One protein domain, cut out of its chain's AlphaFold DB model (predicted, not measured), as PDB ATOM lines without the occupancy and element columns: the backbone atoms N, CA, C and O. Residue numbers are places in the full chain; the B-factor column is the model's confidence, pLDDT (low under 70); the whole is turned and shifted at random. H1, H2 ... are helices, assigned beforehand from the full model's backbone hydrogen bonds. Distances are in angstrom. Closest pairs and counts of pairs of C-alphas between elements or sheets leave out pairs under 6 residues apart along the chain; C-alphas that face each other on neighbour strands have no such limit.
ATOM      1  N   ARG A   2     150.122 128.852 165.573       61.56
ATOM      2  CA  ARG A   2     150.584 128.292 166.843       61.56
ATOM      3  C   ARG A   2     151.507 127.119 166.499       61.56
ATOM      4  O   ARG A   2     151.151 126.327 165.635       61.56
ATOM      5  N   ILE A   3     152.709 127.074 167.075       69.69
ATOM      6  CA  ILE A   3     153.701 126.016 166.788       69.69
ATOM      7  C   ILE A   3     153.485 124.803 167.707       69.69
ATOM      8  O   ILE A   3     153.885 123.697 167.365       69.69
ATOM      9  N   LEU A   4     152.823 125.008 168.849       85.81
ATOM     10  CA  LEU A   4     152.604 124.002 169.886       85.81
ATOM     11  C   LEU A   4     151.123 123.957 170.257       85.81
ATOM     12  O   LEU A   4     150.525 125.014 170.477       85.81
ATOM     13  N   SER A   5     150.561 122.755 170.342       89.81
ATOM     14  CA  SER A   5     149.217 122.536 170.877       89.81
ATOM     15  C   SER A   5     149.206 122.593 172.408       89.81
ATOM     16  O   SER A   5     150.245 122.441 173.049       89.81
ATOM     17  N   GLU A   6     148.038 122.848 172.988       92.12
ATOM     18  CA  GLU A   6     147.740 122.715 174.410       92.12
ATOM     19  C   GLU A   6     148.008 121.285 174.879       92.12
ATOM     20  O   GLU A   6     147.780 120.316 174.145       92.12
ATOM     21  N   ASP A   7     148.406 121.155 176.143       94.25
ATOM     22  CA  ASP A   7     148.690 119.862 176.764       94.25
ATOM     23  C   ASP A   7     147.514 118.894 176.598       94.25
ATOM     24  O   ASP A   7     147.713 117.712 176.332       94.25
ATOM     25  N   GLU A   8     146.275 119.376 176.697       94.31
ATOM     26  CA  GLU A   8     145.085 118.540 176.529       94.31
ATOM     27  C   GLU A   8     145.032 117.849 175.155       94.31
ATOM     28  O   GLU A   8     144.716 116.660 175.070       94.31
ATOM     29  N   VAL A   9     145.388 118.570 174.090       95.44
ATOM     30  CA  VAL A   9     145.436 118.035 172.724       95.44
ATOM     31  C   VAL A   9     146.554 117.003 172.602       95.44
ATOM     32  O   VAL A   9     146.334 115.934 172.034       95.44
ATOM     33  N   VAL A  10     147.729 117.289 173.172       95.31
ATOM     34  CA  VAL A  10     148.883 116.375 173.151       95.31
ATOM     35  C   VAL A  10     148.552 115.066 173.872       95.31
ATOM     36  O   VAL A  10     148.707 113.993 173.295       95.31
ATOM     37  N   HIS A  11     148.006 115.133 175.086       95.44
ATOM     38  CA  HIS A  11     147.639 113.937 175.846       95.44
ATOM     39  C   HIS A  11     146.543 113.123 175.146       95.44
ATOM     40  O   HIS A  11     146.579 111.891 175.168       95.44
ATOM     41  N   ALA A  12     145.558 113.784 174.530       95.12
ATOM     42  CA  ALA A  12     144.529 113.091 173.761       95.12
ATOM     43  C   ALA A  12     145.122 112.398 172.520       95.12
ATOM     44  O   ALA A  12     144.759 111.259 172.228       95.12
ATOM     45  N   ALA A  13     146.089 113.030 171.845       95.12
ATOM     46  CA  ALA A  13     146.813 112.430 170.727       95.12
ATOM     47  C   ALA A  13     147.618 111.191 171.154       95.12
ATOM     48  O   ALA A  13     147.576 110.162 170.482       95.12
ATOM     49  N   GLU A  14     148.318 111.255 172.289       95.81
ATOM     50  CA  GLU A  14     149.091 110.127 172.823       95.81
ATOM     51  C   GLU A  14     148.206 108.935 173.208       95.81
ATOM     52  O   GLU A  14     148.580 107.782 172.977       95.81
ATOM     53  N   ARG A  15     147.024 109.190 173.790       94.12
ATOM     54  CA  ARG A  15     146.042 108.135 174.082       94.12
ATOM     55  C   ARG A  15     145.528 107.490 172.800       94.12
ATOM     56  O   ARG A  15     145.564 106.265 172.697       94.12
ATOM     57  N   ALA A  16     145.125 108.298 171.819       94.00
ATOM     58  CA  ALA A  16     144.650 107.815 170.527       94.00
ATOM     59  C   ALA A  16     145.712 106.960 169.815       94.00
ATOM     60  O   ALA A  16     145.430 105.846 169.383       94.00
ATOM     61  N   GLY A  17     146.954 107.449 169.743       94.06
ATOM     62  CA  GLY A  17     148.062 106.739 169.104       94.06
ATOM     63  C   GLY A  17     148.369 105.398 169.768       94.06
ATOM     64  O   GLY A  17     148.533 104.393 169.080       94.06
ATOM     65  N   ARG A  18     148.388 105.360 171.104       94.50
ATOM     66  CA  ARG A  18     148.578 104.119 171.863       94.50
ATOM     67  C   ARG A  18     147.458 103.116 171.611       94.50
ATOM     68  O   ARG A  18     147.767 101.977 171.292       94.50
ATOM     69  N   LEU A  19     146.198 103.550 171.660       91.12
ATOM     70  CA  LEU A  19     145.052 102.678 171.394       91.12
ATOM     71  C   LEU A  19     145.091 102.108 169.967       91.12
ATOM     72  O   LEU A  19     144.845 100.921 169.774       91.12
ATOM     73  N   ILE A  20     145.469 102.915 168.968       91.44
ATOM     74  CA  ILE A  20     145.655 102.445 167.586       91.44
ATOM     75  C   ILE A  20     146.737 101.360 167.529       91.44
ATOM     76  O   ILE A  20     146.501 100.290 166.972       91.44
ATOM     77  N   ILE A  21     147.910 101.608 168.119       93.75
ATOM     78  CA  ILE A  21     149.023 100.648 168.123       93.75
ATOM     79  C   ILE A  21     148.619  99.350 168.830       93.75
ATOM     80  O   ILE A  21     148.813  98.271 168.279       93.75
ATOM     81  N   GLU A  22     148.032  99.448 170.021       91.75
ATOM     82  CA  GLU A  22     147.558  98.300 170.797       91.75
ATOM     83  C   GLU A  22     146.510  97.494 170.022       91.75
ATOM     84  O   GLU A  22     146.599  96.270 169.983       91.75
ATOM     85  N   THR A  23     145.592  98.165 169.320       88.75
ATOM     86  CA  THR A  23     144.596  97.508 168.460       88.75
ATOM     87  C   THR A  23     145.248  96.703 167.337       88.75
ATOM     88  O   THR A  23     144.851  95.571 167.089       88.75
ATOM     89  N   TYR A  24     146.262  97.254 166.661       89.94
ATOM     90  CA  TYR A  24     146.963  96.539 165.585       89.94
ATOM     91  C   TYR A  24     147.808  95.364 166.086       89.94
ATOM     92  O   TYR A  24     148.056  94.424 165.331       89.94
ATOM     93  N   LEU A  25     148.285  95.427 167.330       93.88
ATOM     94  CA  LEU A  25     149.060  94.353 167.953       93.88
ATOM     95  C   LEU A  25     148.173  93.272 168.585       93.88
ATOM     96  O   LEU A  25     148.662  92.172 168.860       93.88
ATOM     97  N   ALA A  26     146.897  93.567 168.828       90.94
ATOM     98  CA  ALA A  26     145.945  92.618 169.376       90.94
ATOM     99  C   ALA A  26     145.602  91.505 168.364       90.94
ATOM    100  O   ALA A  26     145.695  91.695 167.148       90.94
ATOM    101  N   PRO A  27     145.178  90.320 168.840       91.69
ATOM    102  CA  PRO A  27     144.598  89.302 167.973       91.69
ATOM    103  C   PRO A  27     143.376  89.838 167.217       91.69
ATOM    104  O   PRO A  27     142.644  90.680 167.731       91.69
ATOM    105  N   PRO A  43     138.644 106.010 169.027       80.31
ATOM    106  CA  PRO A  43     139.948 106.479 169.506       80.31
ATOM    107  C   PRO A  43     140.227 107.943 169.144       80.31
ATOM    108  O   PRO A  43     141.121 108.558 169.720       80.31
ATOM    109  N   LEU A  44     139.496 108.503 168.175       91.94
ATOM    110  CA  LEU A  44     139.729 109.847 167.655       91.94
ATOM    111  C   LEU A  44     138.753 110.876 168.211       91.94
ATOM    112  O   LEU A  44     139.005 112.072 168.046       91.94
ATOM    113  N   ARG A  45     137.675 110.459 168.879       91.81
ATOM    114  CA  ARG A  45     136.655 111.379 169.385       91.81
ATOM    115  C   ARG A  45     137.221 112.424 170.329       91.81
ATOM    116  O   ARG A  45     137.119 113.616 170.044       91.81
ATOM    117  N   GLU A  46     137.841 111.984 171.423       92.75
ATOM    118  CA  GLU A  46     138.400 112.890 172.432       92.75
ATOM    119  C   GLU A  46     139.471 113.801 171.828       92.75
ATOM    120  O   GLU A  46     139.489 115.005 172.084       92.75
ATOM    121  N   PHE A  47     140.335 113.240 170.979       95.25
ATOM    122  CA  PHE A  47     141.377 113.999 170.297       95.25
ATOM    123  C   PHE A  47     140.788 115.065 169.366       95.25
ATOM    124  O   PHE A  47     141.164 116.234 169.438       95.25
ATOM    125  N   GLY A  48     139.806 114.707 168.538       95.12
ATOM    126  CA  GLY A  48     139.127 115.641 167.642       95.12
ATOM    127  C   GLY A  48     138.313 116.706 168.383       95.12
ATOM    128  O   GLY A  48     138.212 117.845 167.924       95.12
ATOM    129  N   GLU A  49     137.723 116.372 169.531       96.06
ATOM    130  CA  GLU A  49     137.065 117.337 170.418       96.06
ATOM    131  C   GLU A  49     138.071 118.307 171.052       96.06
ATOM    132  O   GLU A  49     137.812 119.512 171.068       96.06
ATOM    133  N   ALA A  50     139.229 117.824 171.510       95.62
ATOM    134  CA  ALA A  50     140.301 118.665 172.039       95.62
ATOM    135  C   ALA A  50     140.849 119.625 170.967       95.62
ATOM    136  O   ALA A  50     140.905 120.834 171.197       95.62
ATOM    137  N   CYS A  51     141.144 119.125 169.762       94.62
ATOM    138  CA  CYS A  51     141.582 119.941 168.625       94.62
ATOM    139  C   CYS A  51     140.567 121.035 168.267       94.62
ATOM    140  O   CYS A  51     140.936 122.187 168.043       94.62
ATOM    141  N   ARG A  52     139.269 120.699 168.222       95.25
ATOM    142  CA  ARG A  52     138.213 121.682 167.929       95.25
ATOM    143  C   ARG A  52     138.100 122.734 169.025       95.25
ATOM    144  O   ARG A  52     137.975 123.911 168.700       95.25
ATOM    145  N   ARG A  53     138.165 122.339 170.300       94.50
ATOM    146  CA  ARG A  53     138.161 123.285 171.425       94.50
ATOM    147  C   ARG A  53     139.343 124.245 171.353       94.50
ATOM    148  O   ARG A  53     139.126 125.450 171.442       94.50
ATOM    149  N   GLU A  54     140.550 123.736 171.112       92.75
ATOM    150  CA  GLU A  54     141.739 124.570 170.908       92.75
ATOM    151  C   GLU A  54     141.543 125.544 169.737       92.75
ATOM    152  O   GLU A  54     141.790 126.738 169.882       92.75
ATOM    153  N   MET A  55     141.044 125.058 168.597       90.75
ATOM    154  CA  MET A  55     140.806 125.880 167.410       90.75
ATOM    155  C   MET A  55     139.772 126.986 167.661       90.75
ATOM    156  O   MET A  55     139.982 128.122 167.243       90.75
ATOM    157  N   HIS A  56     138.668 126.680 168.344       91.31
ATOM    158  CA  HIS A  56     137.624 127.658 168.668       91.31
ATOM    159  C   HIS A  56     138.054 128.673 169.733       91.31
ATOM    160  O   HIS A  56     137.521 129.780 169.759       91.31
ATOM    161  N   ALA A  57     139.016 128.324 170.591       87.81
ATOM    162  CA  ALA A  57     139.601 129.251 171.555       87.81
ATOM    163  C   ALA A  57     140.517 130.300 170.895       87.81
ATOM    164  O   ALA A  57     140.871 131.290 171.535       87.81
ATOM    165  N   ILE A  58     140.894 130.117 169.622       82.38
ATOM    166  CA  ILE A  58     141.644 131.113 168.855       82.38
ATOM    167  C   ILE A  58     140.681 132.248 168.471       82.38
ATOM    168  O   ILE A  58     139.731 132.007 167.724       82.38
ATOM    169  N   PRO A  59     140.915 133.498 168.916       78.31
ATOM    170  CA  PRO A  59     140.094 134.625 168.495       78.31
ATOM    171  C   PRO A  59     140.158 134.777 166.973       78.31
ATOM    172  O   PRO A  59     141.252 134.831 166.401       78.31
ATOM    173  N   LEU A  60     138.993 134.855 166.322       68.94
ATOM    174  CA  LEU A  60     138.900 135.258 164.919       68.94
ATOM    175  C   LEU A  60     139.563 136.636 164.788       68.94
ATOM    176  O   LEU A  60     139.164 137.583 165.468       68.94
ATOM    177  N   ARG A  61     140.624 136.707 163.981       60.53
ATOM    178  CA  ARG A  61     141.278 137.966 163.615       60.53
ATOM    179  C   ARG A  61     140.461 138.717 162.580       60.53
ATOM    180  O   ARG A  61     139.927 138.040 161.675       60.53
TER     181      ARG A  61
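AT A GLANCE: This is residues 2 to 27 and 43 to 61 of the 61 residues of an uncharacterized protein of Bradyrhizobium diazoefficiens (UniProt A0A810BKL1). Two helices lie side by side and run opposite ways, staggered so that the first part of the longer H1 packs on the shorter H2, while the last part of H1 and residues 26 to 27 stick out as a bare arm at one end. The short stretch of residues 57 to 61 after H2 trails off at the other end of the rod. The printed part has 45 residues, with two named helices, H1 then H2, and no named strand; the class is all helix. It is loose, with a radius of gyration of the C-alphas of 13.0 A and spans of 49 by 18 by 12 A.

IN THESE COORDINATES: The printed part begins with Arg 2, its C-alpha at (150.584, 128.292, 166.843). H1, residues 7 to 25, measures 27.0 A from C-alpha 7 at (148.690, 119.862, 176.764) to C-alpha 25 at (149.060, 94.353, 167.953). After the cut, H2, residues 45 to 56, measures 16.3 A and ends at C-alpha 56 at (137.624, 127.658, 168.668).

HOW THE PARTS SIT: H1 and H2 touch, with 10 pairs of C-alphas within 8 A. H1 touches H2 with residues 8 to 16 alone. The closest C-alphas of the two helices, those of Ala 12 and Phe 47, are 4.8 A apart. The helices stand at a shallow tilt of 25 degrees and run opposite ways, with their centres 14.3 A apart. Residues 21 to 27, of which 21 to 25 belong to H1, stand free. In H1 and H2 every O i to N i+4 pair is within hydrogen-bond range.

THE WHOLE: The outline is a rod, and the two C-alphas farthest apart, those of Pro 27 and Arg 61, are 49.0 A apart. Residues 28 to 42 are not printed, and C-alphas 27 and 43 are 17.9 A apart across this cut, which lies in the link from H1 to H2. Arg 61 is the chain's last residue. The mean pLDDT of the printed part is 89.7, and residues 2 to 3 and 60 to 61 are under 70.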